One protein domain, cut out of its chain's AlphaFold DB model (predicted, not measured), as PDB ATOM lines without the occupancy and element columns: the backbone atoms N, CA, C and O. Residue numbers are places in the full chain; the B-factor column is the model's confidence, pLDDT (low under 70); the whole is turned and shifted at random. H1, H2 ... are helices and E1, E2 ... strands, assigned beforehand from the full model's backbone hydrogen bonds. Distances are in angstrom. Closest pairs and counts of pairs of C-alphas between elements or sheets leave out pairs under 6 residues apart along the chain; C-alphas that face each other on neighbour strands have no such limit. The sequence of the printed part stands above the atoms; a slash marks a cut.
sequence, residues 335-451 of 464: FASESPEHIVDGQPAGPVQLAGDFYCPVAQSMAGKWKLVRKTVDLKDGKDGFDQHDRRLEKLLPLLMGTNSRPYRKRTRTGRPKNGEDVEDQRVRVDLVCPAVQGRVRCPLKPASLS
ATOM      1  N   PHE A 335     345.202 396.786 301.995       76.75
ATOM      2  CA  PHE A 335     345.254 395.556 302.778       76.75
ATOM      3  C   PHE A 335     345.415 394.388 301.816       76.75
ATOM      4  O   PHE A 335     344.533 394.131 300.998       76.75
ATOM      5  N   ALA A 336     346.544 393.691 301.879       70.50
ATOM      6  CA  ALA A 336     346.682 392.440 301.152       70.50
ATOM      7  C   ALA A 336     345.904 391.331 301.879       70.50
ATOM      8  O   ALA A 336     345.673 391.397 303.089       70.50
ATOM      9  N   SER A 337     345.491 390.299 301.144       66.62
ATOM     10  CA  SER A 337     344.985 389.070 301.760       66.62
ATOM     11  C   SER A 337     346.151 388.339 302.440       66.62
ATOM     12  O   SER A 337     346.793 387.491 301.833       66.62
ATOM     13  N   GLU A 338     346.462 388.706 303.683       58.25
ATOM     14  CA  GLU A 338     347.659 388.267 304.427       58.25
ATOM     15  C   GLU A 338     347.409 387.062 305.349       58.25
ATOM     16  O   GLU A 338     348.013 386.951 306.417       58.25
ATOM     17  N   SER A 339     346.519 386.129 304.992       61.12
ATOM     18  CA  SER A 339     346.535 384.860 305.732       61.12
ATOM     19  C   SER A 339     347.816 384.089 305.363       61.12
ATOM     20  O   SER A 339     348.227 384.128 304.201       61.12
ATOM     21  N   PRO A 340     348.458 383.364 306.303       57.38
ATOM     22  CA  PRO A 340     349.651 382.556 306.006       57.38
ATOM     23  C   PRO A 340     349.439 381.565 304.848       57.38
ATOM     24  O   PRO A 340     350.367 381.225 304.127       57.38
ATOM     25  N   GLU A 341     348.189 381.150 304.650       58.75
ATOM     26  CA  GLU A 341     347.705 380.257 303.593       58.75
ATOM     27  C   GLU A 341     347.726 380.897 302.192       58.75
ATOM     28  O   GLU A 341     347.567 380.214 301.182       58.75
ATOM     29  N   HIS A 342     347.860 382.220 302.124       59.84
ATOM     30  CA  HIS A 342     347.839 383.013 300.899       59.84
ATOM     31  C   HIS A 342     349.174 383.709 300.645       59.84
ATOM     32  O   HIS A 342     349.227 384.586 299.794       59.84
ATOM     33  N   ILE A 343     350.248 383.331 301.340       62.47
ATOM     34  CA  ILE A 343     351.600 383.816 301.059       62.47
ATOM     35  C   ILE A 343     352.371 382.689 300.367       62.47
ATOM     36  O   ILE A 343     352.675 381.672 300.984       62.47
ATOM     37  N   VAL A 344     352.685 382.873 299.084       62.19
ATOM     38  CA  VAL A 344     353.502 381.944 298.287       62.19
ATOM     39  C   VAL A 344     354.812 382.653 297.965       62.19
ATOM     40  O   VAL A 344     354.789 383.768 297.450       62.19
ATOM     41  N   ASP A 345     355.945 382.060 298.341       67.81
ATOM     42  CA  ASP A 345     357.290 382.633 298.146       67.81
ATOM     43  C   ASP A 345     357.445 384.075 298.679       67.81
ATOM     44  O   ASP A 345     358.129 384.918 298.101       67.81
ATOM     45  N   GLY A 346     356.778 384.381 299.796       61.94
ATOM     46  CA  GLY A 346     356.794 385.715 300.407       61.94
ATOM     47  C   GLY A 346     355.890 386.749 299.723       61.94
ATOM     48  O   GLY A 346     355.872 387.899 300.162       61.94
ATOM     49  N   GLN A 347     355.117 386.364 298.700       60.53
ATOM     50  CA  GLN A 347     354.142 387.233 298.040       60.53
ATOM     51  C   GLN A 347     352.691 386.856 298.379       60.53
ATOM     52  O   GLN A 347     352.330 385.679 298.309       60.53
ATOM     53  N   PRO A 348     351.827 387.837 298.702       63.31
ATOM     54  CA  PRO A 348     350.396 387.600 298.847       63.31
ATOM     55  C   PRO A 348     349.781 387.153 297.509       63.31
ATOM     56  O   PRO A 348     349.692 387.918 296.553       63.31
ATOM     57  N   ALA A 349     349.325 385.907 297.440       67.94
ATOM     58  CA  ALA A 349     348.652 385.294 296.298       67.94
ATOM     59  C   ALA A 349     347.138 385.598 296.249       67.94
ATOM     60  O   ALA A 349     346.439 385.148 295.337       67.94
ATOM     61  N   GLY A 350     346.611 386.336 297.230       78.44
ATOM     62  CA  GLY A 350     345.192 386.669 297.341       78.44
ATOM     63  C   GLY A 350     344.848 388.104 296.907       78.44
ATOM     64  O   GLY A 350     345.736 388.944 296.763       78.44
ATOM     65  N   PRO A 351     343.553 388.405 296.700       86.81
ATOM     66  CA  PRO A 351     343.065 389.743 296.366       86.81
ATOM     67  C   PRO A 351     343.597 390.833 297.299       86.81
ATOM     68  O   PRO A 351     343.822 390.599 298.488       86.81
ATOM     69  N   VAL A 352     343.745 392.044 296.775       86.81
ATOM     70  CA  VAL A 352     344.220 393.201 297.543       86.81
ATOM     71  C   VAL A 352     343.067 394.173 297.688       86.81
ATOM     72  O   VAL A 352     342.457 394.568 296.696       86.81
ATOM     73  N   GLN A 353     342.756 394.566 298.916       85.69
ATOM     74  CA  GLN A 353     341.767 395.595 299.172       85.69
ATOM     75  C   GLN A 353     342.424 396.975 299.070       85.69
ATOM     76  O   GLN A 353     343.337 397.283 299.837       85.69
ATOM     77  N   LEU A 354     341.952 397.812 298.145       84.19
ATOM     78  CA  LEU A 354     342.377 399.202 297.976       84.19
ATOM     79  C   LEU A 354     341.176 400.122 298.206       84.19
ATOM     80  O   LEU A 354     340.210 400.095 297.455       84.19
ATOM     81  N   ALA A 355     341.237 400.938 299.259       79.62
ATOM     82  CA  ALA A 355     340.206 401.905 299.644       79.62
ATOM     83  C   ALA A 355     338.780 401.319 299.706       79.62
ATOM     84  O   ALA A 355     337.818 401.998 299.368       79.62
ATOM     85  N   GLY A 356     338.657 400.069 300.167       78.56
ATOM     86  CA  GLY A 356     337.377 399.373 300.329       78.56
ATOM     87  C   GLY A 356     337.067 398.361 299.231       78.56
ATOM     88  O   GLY A 356     336.406 397.368 299.525       78.56
ATOM     89  N   ASP A 357     337.619 398.544 298.032       86.31
ATOM     90  CA  ASP A 357     337.369 397.697 296.867       86.31
ATOM     91  C   ASP A 357     338.424 396.600 296.693       86.31
ATOM     92  O   ASP A 357     339.561 396.738 297.142       86.31
ATOM     93  N   PHE A 358     338.058 395.502 296.025       90.06
ATOM     94  CA  PHE A 358     338.944 394.358 295.801       90.06
ATOM     95  C   PHE A 358     339.593 394.404 294.421       90.06
ATOM     96  O   PHE A 358     338.913 394.486 293.400       90.06
ATOM     97  N   TYR A 359     340.912 394.270 294.388       90.81
ATOM     98  CA  TYR A 359     341.722 394.266 293.180       90.81
ATOM     99  C   TYR A 359     342.498 392.956 293.036       90.81
ATOM    100  O   TYR A 359     342.780 392.251 294.009       90.81
ATOM    101  N   CYS A 360     342.866 392.646 291.792       88.75
ATOM    102  CA  CYS A 360     343.816 391.586 291.466       88.75
ATOM    103  C   CYS A 360     345.106 391.726 292.307       88.75
ATOM    104  O   CYS A 360     345.555 392.858 292.497       88.75
ATOM    105  N   PRO A 361     345.746 390.621 292.748       84.81
ATOM    106  CA  PRO A 361     346.977 390.673 293.551       84.81
ATOM    107  C   PRO A 361     348.085 391.564 292.957       84.81
ATOM    108  O   PRO A 361     348.775 392.280 293.680       84.81
ATOM    109  N   VAL A 362     348.192 391.609 291.622       84.44
ATOM    110  CA  VAL A 362     349.148 392.456 290.877       84.44
ATOM    111  C   VAL A 362     348.992 393.948 291.201       84.44
ATOM    112  O   VAL A 362     349.959 394.702 291.132       84.44
ATOM    113  N   ALA A 363     347.801 394.397 291.604       87.06
ATOM    114  CA  ALA A 363     347.561 395.792 291.948       87.06
ATOM    115  C   ALA A 363     348.376 396.258 293.168       87.06
ATOM    116  O   ALA A 363     348.609 397.458 293.302       87.06
ATOM    117  N   GLN A 364     348.852 395.354 294.038       80.94
ATOM    118  CA  GLN A 364     349.636 395.727 295.222       80.94
ATOM    119  C   GLN A 364     350.944 396.439 294.858       80.94
ATOM    120  O   GLN A 364     351.262 397.476 295.444       80.94
ATOM    121  N   SER A 365     351.681 395.916 293.873       78.00
ATOM    122  CA  SER A 365     352.942 396.517 293.418       78.00
ATOM    123  C   SER A 365     352.718 397.870 292.736       78.00
ATOM    124  O   SER A 365     353.574 398.749 292.808       78.00
ATOM    125  N   MET A 366     351.542 398.063 292.131       79.88
ATOM    126  CA  MET A 366     351.151 399.301 291.456       79.88
ATOM    127  C   MET A 366     350.615 400.368 292.420       79.88
ATOM    128  O   MET A 366     350.830 401.561 292.204       79.88
ATOM    129  N   ALA A 367     349.914 399.956 293.480       76.50
ATOM    130  CA  ALA A 367     349.310 400.856 294.458       76.50
ATOM    131  C   ALA A 367     350.323 401.375 295.494       76.50
ATOM    132  O   ALA A 367     350.226 402.524 295.937       76.50
ATOM    133  N   GLY A 368     351.306 400.559 295.890       71.88
ATOM    134  CA  GLY A 368     352.271 400.919 296.933       71.88
ATOM    135  C   GLY A 368     351.591 401.286 298.264       71.88
ATOM    136  O   GLY A 368     350.626 400.653 298.677       71.88
ATOM    137  N   LYS A 369     352.080 402.334 298.949       65.00
ATOM    138  CA  LYS A 369     351.476 402.878 300.192       65.00
ATOM    139  C   LYS A 369     350.434 403.979 299.942       65.00
ATOM    140  O   LYS A 369     350.098 404.741 300.848       65.00
ATOM    141  N   TRP A 370     349.997 404.151 298.703       65.31
ATOM    142  CA  TRP A 370     349.261 405.338 298.295       65.31
ATOM    143  C   TRP A 370     347.747 405.191 298.526       65.31
ATOM    144  O   TRP A 370     347.183 404.101 298.433       65.31
ATOM    145  N   LYS A 371     347.079 406.307 298.852       70.12
ATOM    146  CA  LYS A 371     345.623 406.349 299.044       70.12
ATOM    147  C   LYS A 371     344.942 406.623 297.711       70.12
ATOM    148  O   LYS A 371     345.118 407.711 297.168       70.12
ATOM    149  N   LEU A 372     344.156 405.658 297.230       73.38
ATOM    150  CA  LEU A 372     343.376 405.788 295.997       73.38
ATOM    151  C   LEU A 372     342.400 406.965 296.075       73.38
ATOM    152  O   LEU A 372     342.339 407.779 295.169       73.38
ATOM    153  N   VAL A 373     341.690 407.108 297.194       72.69
ATOM    154  CA  VAL A 373     340.769 408.225 297.422       72.69
ATOM    155  C   VAL A 373     341.521 409.371 298.101       72.69
ATOM    156  O   VAL A 373     341.973 409.233 299.242       72.69
ATOM    157  N   ARG A 374     341.658 410.508 297.410       72.94
ATOM    158  CA  ARG A 374     342.320 411.727 297.913       72.94
ATOM    159  C   ARG A 374     341.363 412.910 297.926       72.94
ATOM    160  O   ARG A 374     340.420 412.962 297.142       72.94
ATOM    161  N   LYS A 375     341.616 413.885 298.802       74.62
ATOM    162  CA  LYS A 375     340.878 415.151 298.754       74.62
ATOM    163  C   LYS A 375     341.304 415.919 297.508       74.62
ATOM    164  O   LYS A 375     342.489 415.975 297.192       74.62
ATOM    165  N   THR A 376     340.352 416.582 296.863       80.44
ATOM    166  CA  THR A 376     340.597 417.426 295.686       80.44
ATOM    167  C   THR A 376     341.652 418.505 295.952       80.44
ATOM    168  O   THR A 376     342.467 418.794 295.085       80.44
ATOM    169  N   VAL A 377     341.684 419.060 297.170       81.19
ATOM    170  CA  VAL A 377     342.699 420.042 297.592       81.19
ATOM    171  C   VAL A 377     344.101 419.423 297.576       81.19
ATOM    172  O   VAL A 377     345.003 419.983 296.966       81.19
ATOM    173  N   ASP A 378     344.263 418.209 298.113       79.62
ATOM    174  CA  ASP A 378     345.556 417.513 298.136       79.62
ATOM    175  C   ASP A 378     346.066 417.161 296.720       79.62
ATOM    176  O   ASP A 378     347.268 416.963 296.518       79.62
ATOM    177  N   LEU A 379     345.156 417.007 295.749       82.56
ATOM    178  CA  LEU A 379     345.492 416.807 294.334       82.56
ATOM    179  C   LEU A 379     345.911 418.120 293.668       82.56
ATOM    180  O   LEU A 379     346.838 418.118 292.866       82.56
ATOM    181  N   LYS A 380     345.266 419.232 294.034       83.69
ATOM    182  CA  LYS A 380     345.565 420.570 293.514       83.69
ATOM    183  C   LYS A 380     346.915 421.106 293.997       83.69
ATOM    184  O   LYS A 380     347.606 421.768 293.231       83.69
ATOM    185  N   ASP A 381     347.287 420.808 295.239       82.19
ATOM    186  CA  ASP A 381     348.538 421.289 295.840       82.19
ATOM    187  C   ASP A 381     349.781 420.552 295.302       82.19
ATOM    188  O   ASP A 381     350.910 421.023 295.443       82.19
ATOM    189  N   GLY A 382     349.592 419.385 294.676       77.19
ATOM    190  CA  GLY A 382     350.665 418.629 294.037       77.19
ATOM    191  C   GLY A 382     350.940 419.111 292.613       77.19
ATOM    192  O   GLY A 382     350.015 419.282 291.821       77.19
ATOM    193  N   LYS A 383     352.219 419.247 292.245       71.12
ATOM    194  CA  LYS A 383     352.615 419.475 290.847       71.12
ATOM    195  C   LYS A 383     352.137 418.298 289.984       71.12
ATOM    196  O   LYS A 383     352.526 417.159 290.245       71.12
ATOM    197  N   ASP A 384     351.275 418.576 289.008       76.25
ATOM    198  CA  ASP A 384     350.612 417.595 288.130       76.25
ATOM    199  C   ASP A 384     349.802 416.528 288.897       76.25
ATOM    200  O   ASP A 384     349.716 415.366 288.494       76.25
ATOM    201  N   GLY A 385     349.239 416.902 290.052       80.56
ATOM    202  CA  GLY A 385     348.601 415.957 290.967       80.56
ATOM    203  C   GLY A 385     347.366 415.254 290.397       80.56
ATOM    204  O   GLY A 385     347.158 414.088 290.730       80.56
ATOM    205  N   PHE A 386     346.593 415.916 289.526       85.06
ATOM    206  CA  PHE A 386     345.455 415.311 288.819       85.06
ATOM    207  C   PHE A 386     345.915 414.332 287.732       85.06
ATOM    208  O   PHE A 386     345.580 413.158 287.809       85.06
ATOM    209  N   ASP A 387     346.788 414.740 286.811       85.94
ATOM    210  CA  ASP A 387     347.276 413.857 285.739       85.94
ATOM    211  C   ASP A 387     347.980 412.600 286.277       85.94
ATOM    212  O   ASP A 387     347.811 411.492 285.763       85.94
ATOM    213  N   GLN A 388     348.782 412.740 287.340       83.38
ATOM    214  CA  GLN A 388     349.418 411.594 287.994       83.38
ATOM    215  C   GLN A 388     348.405 410.677 288.681       83.38
ATOM    216  O   GLN A 388     348.637 409.469 288.780       83.38
ATOM    217  N   HIS A 389     347.319 411.246 289.199       84.94
ATOM    218  CA  HIS A 389     346.231 410.499 289.805       84.94
ATOM    219  C   HIS A 389     345.465 409.706 288.740       84.94
ATOM    220  O   HIS A 389     345.329 408.489 288.883       84.94
ATOM    221  N   ASP A 390     345.097 410.353 287.637       87.31
ATOM    222  CA  ASP A 390     344.336 409.759 286.537       87.31
ATOM    223  C   ASP A 390     345.120 408.633 285.854       87.31
ATOM    224  O   ASP A 390     344.630 407.508 285.772       87.31
ATOM    225  N   ARG A 391     346.401 408.848 285.516       86.38
ATOM    226  CA  ARG A 391     347.272 407.793 284.947       86.38
ATOM    227  C   ARG A 391     347.419 406.565 285.847       86.38
ATOM    228  O   ARG A 391     347.746 405.475 285.379       86.38
ATOM    229  N   ARG A 392     347.266 406.726 287.165       82.69
ATOM    230  CA  ARG A 392     347.283 405.595 288.106       82.69
ATOM    231  C   ARG A 392     345.935 404.898 288.152       82.69
ATOM    232  O   ARG A 392     345.914 403.669 288.169       82.69
ATOM    233  N   LEU A 393     344.839 405.655 288.155       87.50
ATOM    234  CA  LEU A 393     343.492 405.096 288.056       87.50
ATOM    235  C   LEU A 393     343.336 404.277 286.774       87.50
ATOM    236  O   LEU A 393     342.866 403.148 286.850       87.50
ATOM    237  N   GLU A 394     343.833 404.767 285.639       88.62
ATOM    238  CA  GLU A 394     343.843 404.033 284.366       88.62
ATOM    239  C   GLU A 394     344.531 402.663 284.466       88.62
ATOM    240  O   GLU A 394     344.074 401.698 283.861       88.62
ATOM    241  N   LYS A 395     345.598 402.543 285.268       86.94
ATOM    242  CA  LYS A 395     346.299 401.264 285.488       86.94
ATOM    243  C   LYS A 395     345.585 400.353 286.485       86.94
ATOM    244  O   LYS A 395     345.619 399.135 286.335       86.94
ATOM    245  N   LEU A 396     344.977 400.930 287.521       89.00
ATOM    246  CA  LEU A 396     344.371 400.176 288.619       89.00
ATOM    247  C   LEU A 396     342.939 399.728 288.314       89.00
ATOM    248  O   LEU A 396     342.590 398.592 288.622       89.00
ATOM    249  N   LEU A 397     342.105 400.579 287.712       89.75
ATOM    250  CA  LEU A 397     340.685 400.296 287.470       89.75
ATOM    251  C   LEU A 397     340.432 399.020 286.645       89.75
ATOM    252  O   LEU A 397     339.525 398.273 287.015       89.75
ATOM    253  N   PRO A 398     341.231 398.673 285.612       92.00
ATOM    254  CA  PRO A 398     341.080 397.394 284.913       92.00
ATOM    255  C   PRO A 398     341.291 396.167 285.815       92.00
ATOM    256  O   PRO A 398     340.726 395.104 285.560       92.00
ATOM    257  N   LEU A 399     342.084 396.308 286.884       91.75
ATOM    258  CA  LEU A 399     342.385 395.249 287.853       91.75
ATOM    259  C   LEU A 399     341.309 395.099 288.940       91.75
ATOM    260  O   LEU A 399     341.427 394.193 289.772       91.75
ATOM    261  N   LEU A 400     340.280 395.954 288.944       92.38
ATOM    262  CA  LEU A 400     339.153 395.874 289.868       92.38
ATOM    263  C   LEU A 400     338.401 394.554 289.665       92.38
ATOM    264  O   LEU A 400     337.902 394.259 288.572       92.38
ATOM    265  N   MET A 401     338.307 393.767 290.732       92.19
ATOM    266  CA  MET A 401     337.584 392.500 290.739       92.19
ATOM    267  C   MET A 401     336.076 392.749 290.787       92.19
ATOM    268  O   MET A 401     335.597 393.654 291.468       92.19
ATOM    269  N   GLY A 402     335.306 391.920 290.083       88.69
ATOM    270  CA  GLY A 402     333.857 391.876 290.277       88.69
ATOM    271  C   GLY A 402     333.489 391.219 291.607       88.69
ATOM    272  O   GLY A 402     334.292 390.492 292.190       88.69
ATOM    273  N   THR A 403     332.256 391.417 292.062       86.50
ATOM    274  CA  THR A 403     331.697 390.733 293.235       86.50
ATOM    275  C   THR A 403     330.476 389.910 292.815       86.50
ATOM    276  O   THR A 403     329.592 390.404 292.120       86.50
ATOM    277  N   ASN A 404     330.441 388.634 293.202       83.69
ATOM    278  CA  ASN A 404     329.304 387.725 292.992       83.69
ATOM    279  C   ASN A 404     328.428 387.592 294.239       83.69
ATOM    280  O   ASN A 404     327.295 387.121 294.162       83.69
ATOM    281  N   SER A 405     328.949 388.007 295.391       83.06
ATOM    282  CA  SER A 405     328.204 388.062 296.638       83.06
ATOM    283  C   SER A 405     328.407 389.409 297.322       83.06
ATOM    284  O   SER A 405     329.359 390.146 297.060       83.06
ATOM    285  N   ARG A 406     327.522 389.700 298.270       81.25
ATOM    286  CA  ARG A 406     327.788 390.690 299.323       81.25
ATOM    287  C   ARG A 406     328.744 390.093 300.345       81.25
ATOM    288  O   ARG A 406     328.909 388.875 300.326       81.25
ATOM    289  N   PRO A 407     329.335 390.882 301.250       86.25
ATOM    290  CA  PRO A 407     329.907 390.321 302.463       86.25
ATOM    291  C   PRO A 407     328.848 389.487 303.202       86.25
ATOM    292  O   PRO A 407     327.699 389.911 303.320       86.25
ATOM    293  N   TYR A 408     329.210 388.291 303.657       86.44
ATOM    294  CA  TYR A 408     328.327 387.384 304.397       86.44
ATOM    295  C   TYR A 408     329.113 386.590 305.438       86.44
ATOM    296  O   TYR A 408     330.300 386.320 305.261       86.44
ATOM    297  N   ARG A 409     328.463 386.194 306.536       86.06
ATOM    298  CA  ARG A 409     329.081 385.311 307.534       86.06
ATOM    299  C   ARG A 409     328.999 383.861 307.054       86.06
ATOM    300  O   ARG A 409     327.926 383.375 306.697       86.06
ATOM    301  N   LYS A 410     330.131 383.157 307.046       82.50
ATOM    302  CA  LYS A 410     330.208 381.718 306.754       82.50
ATOM    303  C   LYS A 410     331.094 381.039 307.786       82.50
ATOM    304  O   LYS A 410     332.150 381.563 308.142       82.50
ATOM    305  N   ARG A 411     330.695 379.845 308.226       73.19
ATOM    306  CA  ARG A 411     331.505 379.022 309.134       73.19
ATOM    307  C   ARG A 411     332.890 378.760 308.556       73.19
ATOM    308  O   ARG A 411     333.051 378.581 307.343       73.19
ATOM    309  N   THR A 412     333.886 378.734 309.430       67.19
ATOM    310  CA  THR A 412     335.258 378.395 309.053       67.19
ATOM    311  C   THR A 412     335.366 376.914 308.684       67.19
ATOM    312  O   THR A 412     335.977 376.582 307.669       67.19
ATOM    313  N   ARG A 413     334.714 376.031 309.454       65.44
ATOM    314  CA  ARG A 413     334.768 374.569 309.294       65.44
ATOM    315  C   ARG A 413     333.580 373.996 308.519       65.44
ATOM    316  O   ARG A 413     332.443 374.443 308.654       65.44
ATOM    317  N   THR A 414     333.855 372.963 307.728       59.59
ATOM    318  CA  THR A 414     332.862 372.124 307.043       59.59
ATOM    319  C   THR A 414     332.336 371.030 307.979       59.59
ATOM    320  O   THR A 414     333.133 370.373 308.642       59.59
ATOM    321  N   GLY A 415     331.019 370.795 308.008       64.50
ATOM    322  CA  GLY A 415     330.391 369.713 308.784       64.50
ATOM    323  C   GLY A 415     329.121 370.140 309.527       64.50
ATOM    324  O   GLY A 415     328.788 371.324 309.582       64.50
ATOM    325  N   ARG A 416     328.395 369.162 310.092       56.00
ATOM    326  CA  ARG A 416     327.223 369.411 310.948       56.00
ATOM    327  C   ARG A 416     327.687 370.022 312.277       56.00
ATOM    328  O   ARG A 416     328.661 369.521 312.839       56.00
ATOM    329  N   PRO A 417     327.008 371.055 312.802       58.16
ATOM    330  CA  PRO A 417     327.368 371.603 314.100       58.16
ATOM    331  C   PRO A 417     327.259 370.590 315.224       58.16
ATOM    332  O   PRO A 417     326.301 369.816 315.284       58.16
ATOM    333  N   LYS A 418     328.222 370.646 316.141       60.56
ATOM    334  CA  LYS A 418     328.046 370.094 317.481       60.56
ATOM    335  C   LYS A 418     327.118 371.037 318.248       60.56
ATOM    336  O   LYS A 418     327.212 372.255 318.096       60.56
ATOM    337  N   ASN A 419     326.198 370.479 319.033       54.25
ATOM    338  CA  ASN A 419     325.247 371.270 319.814       54.25
ATOM    339  C   ASN A 419     326.004 372.296 320.680       54.25
ATOM    340  O   ASN A 419     326.767 371.899 321.554       54.25
ATOM    341  N   GLY A 420     325.783 373.590 320.425       57.31
ATOM    342  CA  GLY A 420     326.316 374.697 321.229       57.31
ATOM    343  C   GLY A 420     327.468 375.519 320.625       57.31
ATOM    344  O   GLY A 420     327.786 376.554 321.196       57.31
ATOM    345  N   GLU A 421     328.063 375.143 319.482       53.88
ATOM    346  CA  GLU A 421     329.271 375.811 318.920       53.88
ATOM    347  C   GLU A 421     329.004 376.891 317.833       53.88
ATOM    348  O   GLU A 421     329.912 377.301 317.111       53.88
ATOM    349  N   ASP A 422     327.773 377.377 317.654       52.66
ATOM    350  CA  ASP A 422     327.356 377.909 316.340       52.66
ATOM    351  C   ASP A 422     327.684 379.371 315.982       52.66
ATOM    352  O   ASP A 422     327.554 379.747 314.807       52.66
ATOM    353  N   VAL A 423     328.133 380.194 316.933       53.22
ATOM    354  CA  VAL A 423     328.283 381.647 316.707       53.22
ATOM    355  C   VAL A 423     329.743 382.107 316.643       53.22
ATOM    356  O   VAL A 423     330.055 382.997 315.853       53.22
ATOM    357  N   GLU A 424     330.661 381.490 317.392       54.34
ATOM    358  CA  GLU A 424     332.028 382.024 317.543       54.34
ATOM    359  C   GLU A 424     332.975 381.725 316.362       54.34
ATOM    360  O   GLU A 424     333.967 382.430 316.193       54.34
ATOM    361  N   ASP A 425     332.664 380.751 315.495       61.59
ATOM    362  CA  ASP A 425     333.562 380.314 314.406       61.59
ATOM    363  C   ASP A 425     333.081 380.723 312.993       61.59
ATOM    364  O   ASP A 425     333.253 380.002 312.003       61.59
ATOM    365  N   GLN A 426     332.415 381.877 312.880       71.88
ATOM    366  CA  GLN A 426     331.983 382.440 311.595       71.88
ATOM    367  C   GLN A 426     332.915 383.569 311.141       71.88
ATOM    368  O   GLN A 426     333.094 384.564 311.838       71.88
ATOM    369  N   ARG A 427     333.467 383.452 309.926       80.56
ATOM    370  CA  ARG A 427     334.250 384.512 309.275       80.56
ATOM    371  C   ARG A 427     333.415 385.232 308.224       80.56
ATOM    372  O   ARG A 427     332.577 384.620 307.558       80.56
ATOM    373  N   VAL A 428     333.677 386.524 308.043       85.25
ATOM    374  CA  VAL A 428     333.108 387.296 306.933       85.25
ATOM    375  C   VAL A 428     333.798 386.867 305.639       85.25
ATOM    376  O   VAL A 428     335.024 386.806 305.572       85.25
ATOM    377  N   ARG A 429     333.009 386.539 304.619       86.69
ATOM    378  CA  ARG A 429     333.465 386.152 303.283       86.69
ATOM    379  C   ARG A 429     332.790 387.013 302.224       86.69
ATOM    380  O   ARG A 429     331.715 387.560 302.455       86.69
ATOM    381  N   VAL A 430     333.424 387.101 301.063       87.38
ATOM    382  CA  VAL A 430     332.877 387.708 299.851       87.38
ATOM    383  C   VAL A 430     333.361 386.898 298.653       87.38
ATOM    384  O   VAL A 430     334.516 386.472 298.615       87.38
ATOM    385  N   ASP A 431     332.479 386.666 297.691       89.06
ATOM    386  CA  ASP A 431     332.786 385.923 296.479       89.06
ATOM    387  C   ASP A 431     333.194 386.920 295.391       89.06
ATOM    388  O   ASP A 431     332.419 387.804 295.012       89.06
ATOM    389  N   LEU A 432     334.426 386.792 294.898       90.38
ATOM    390  CA  LEU A 432     335.041 387.728 293.955       90.38
ATOM    391  C   LEU A 432     335.196 387.104 292.566       90.38
ATOM    392  O   LEU A 432     335.405 385.900 292.420       90.38
ATOM    393  N   VAL A 433     335.148 387.946 291.536       90.94
ATOM    394  CA  VAL A 433     335.324 387.567 290.133       90.94
ATOM    395  C   VAL A 433     336.614 388.171 289.608       90.94
ATOM    396  O   VAL A 433     336.825 389.381 289.656       90.94
ATOM    397  N   CYS A 434     337.477 387.313 289.070       89.38
ATOM    398  CA  CYS A 434     338.735 387.728 288.467       89.38
ATOM    399  C   CYS A 434     338.489 388.654 287.254       89.38
ATOM    400  O   CYS A 434     337.731 388.270 286.359       89.38
ATOM    401  N   PRO A 435     339.169 389.814 287.150       92.06
ATOM    402  CA  PRO A 435     339.000 390.736 286.024       92.06
ATOM    403  C   PRO A 435     339.396 390.110 284.678       92.06
ATOM    404  O   PRO A 435     338.827 390.458 283.648       92.06
ATOM    405  N   ALA A 436     340.307 389.129 284.670       90.56
ATOM    406  CA  ALA A 436     340.670 388.397 283.456       90.56
ATOM    407  C   ALA A 436     339.527 387.512 282.934       90.56
ATOM    408  O   ALA A 436     339.350 387.373 281.729       90.56
ATOM    409  N   VAL A 437     338.711 386.947 283.834       88.69
ATOM    410  CA  VAL A 437     337.496 386.199 283.455       88.69
ATOM    411  C   VAL A 437     336.447 387.139 282.861       88.69
ATOM    412  O   VAL A 437     335.699 386.744 281.978       88.69
ATOM    413  N   GLN A 438     336.429 388.397 283.305       86.44
ATOM    414  CA  GLN A 438     335.570 389.444 282.752       86.44
ATOM    415  C   GLN A 438     336.112 390.040 281.441       86.44
ATOM    416  O   GLN A 438     335.504 390.963 280.911       86.44
ATOM    417  N   GLY A 439     337.267 389.573 280.949       86.38
ATOM    418  CA  GLY A 439     337.909 390.109 279.748       86.38
ATOM    419  C   GLY A 439     338.518 391.503 279.920       86.38
ATOM    420  O   GLY A 439     338.872 392.121 278.929       86.38
ATOM    421  N   ARG A 440     338.668 392.019 281.149       87.00
ATOM    422  CA  ARG A 440     339.223 393.368 281.393       87.00
ATOM    423  C   ARG A 440     340.744 393.422 281.294       87.00
ATOM    424  O   ARG A 440     341.308 394.471 281.007       87.00
ATOM    425  N   VAL A 441     341.408 392.301 281.573       88.50
ATOM    426  CA  VAL A 441     342.871 392.179 281.564       88.50
ATOM    427  C   VAL A 441     343.302 390.838 280.987       88.50
ATOM    428  O   VAL A 441     342.599 389.835 281.114       88.50
ATOM    429  N   ARG A 442     344.496 390.808 280.399       86.50
ATOM    430  CA  ARG A 442     345.146 389.587 279.916       86.50
ATOM    431  C   ARG A 442     345.936 388.951 281.053       86.50
ATOM    432  O   ARG A 442     346.769 389.611 281.667       86.50
ATOM    433  N   CYS A 443     345.686 387.678 281.340       85.81
ATOM    434  CA  CYS A 443     346.354 386.963 282.423       85.81
ATOM    435  C   CYS A 443     346.777 385.555 281.972       85.81
ATOM    436  O   CYS A 443     345.913 384.766 281.587       85.81
ATOM    437  N   PRO A 444     348.067 385.184 282.086       83.31
ATOM    438  CA  PRO A 444     348.542 383.834 281.774       83.31
ATOM    439  C   PRO A 444     347.856 382.736 282.595       83.31
ATOM    440  O   PRO A 444     347.624 381.639 282.097       83.31
ATOM    441  N   LEU A 445     347.446 383.050 283.832       82.06
ATOM    442  CA  LEU A 445     346.712 382.128 284.710       82.06
ATOM    443  C   LEU A 445     345.253 381.905 284.264       82.06
ATOM    444  O   LEU A 445     344.544 381.069 284.828       82.06
ATOM    445  N   LYS A 446     344.783 382.653 283.256       83.69
ATOM    446  CA  LYS A 446     343.482 382.493 282.596       83.69
ATOM    447  C   LYS A 446     343.662 382.544 281.073       83.69
ATOM    448  O   LYS A 446     343.373 383.579 280.472       83.69
ATOM    449  N   PRO A 447     344.061 381.431 280.427       80.81
ATOM    450  CA  PRO A 447     344.380 381.391 278.995       80.81
ATOM    451  C   PRO A 447     343.276 381.928 278.074       80.81
ATOM    452  O   PRO A 447     343.570 382.584 277.081       80.81
ATOM    453  N   ALA A 448     342.002 381.747 278.442       79.94
ATOM    454  CA  ALA A 448     340.864 382.307 277.707       79.94
ATOM    455  C   ALA A 448     340.933 383.842 277.556       79.94
ATOM    456  O   ALA A 448     340.561 384.373 276.515       79.94
ATOM    457  N   SER A 449     341.488 384.558 278.542       80.56
ATOM    458  CA  SER A 449     341.658 386.020 278.487       80.56
ATOM    459  C   SER A 449     342.704 386.484 277.464       80.56
ATOM    460  O   SER A 449     342.691 387.641 277.057       80.56
ATOM    461  N   LEU A 450     343.600 385.593 277.021       78.19
ATOM    462  CA  LEU A 450     344.644 385.901 276.036       78.19
ATOM    463  C   LEU A 450     344.118 385.860 274.594       78.19
ATOM    464  O   LEU A 450     344.727 386.445 273.705       78.19
ATOM    465  N   SER A 451     342.992 385.176 274.379       68.81
ATOM    466  CA  SER A 451     342.363 384.984 273.064       68.81
ATOM    467  C   SER A 451     341.393 386.102 272.662       68.81
ATOM    468  O   SER A 451     340.930 386.141 271.524       68.81
TER     469      SER A 451
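Overview. This is residues 335 to 451 of the 464 residues of an uncharacterized protein of Corynebacterium sp. YIM 101343 (UniProt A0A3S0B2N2). This loose, elongated domain has little regular structure: a small hairpin, E1 and E2, sits in its middle, with H1, H2 and H3 towards one end and a second hairpin, E3 and E4, towards the other. Residues 414 to 421 stick out beyond E3 and E4; H4 lies off to one side. The 117 printed residues, mixed in class with 43 in named elements, run E1 E2 H1 H2 H3 E3 E4 H4; radius of gyration of the C-alphas 18.1 A, spans 62 by 40 by 29 A.

Arrangement. Start at E1, residues 352 to 354, antiparallel to E2, residues 357 to 359; N 352 and O 359 are 2.9 A apart. H1, residues 363 to 367, touches H3, residues 385 to 399, through 395 to 399 alone; closest C-alphas Ala 363 and Leu 396, 6.4 A. H2, residues 376 to 380, touches H3 only at the corner, closest C-alphas Leu 379 and Gly 385, 4.7 A. E3, residues 408 to 411, and E4, residues 426 to 429, are antiparallel; N 408 and O 429 are 2.9 A apart. H4, residues 447 to 450, touches no helix. Every O i to N i+4 pair is within hydrogen-bond range in H1 and H2, 8 of 11 in H3.

Along the chain. Find E1's C-alpha 352 at (344.220, 393.201, 297.543); H3 runs 21.8 A from C-alpha 385 at (348.601, 415.957, 290.967).

Size, cuts and confidence. The printed part has no cut; the links E3 to E4 and E4 to H4 are long. Look for pLDDT under 70 at residues 337 to 349, 369 to 370, 412 to 425 and 451.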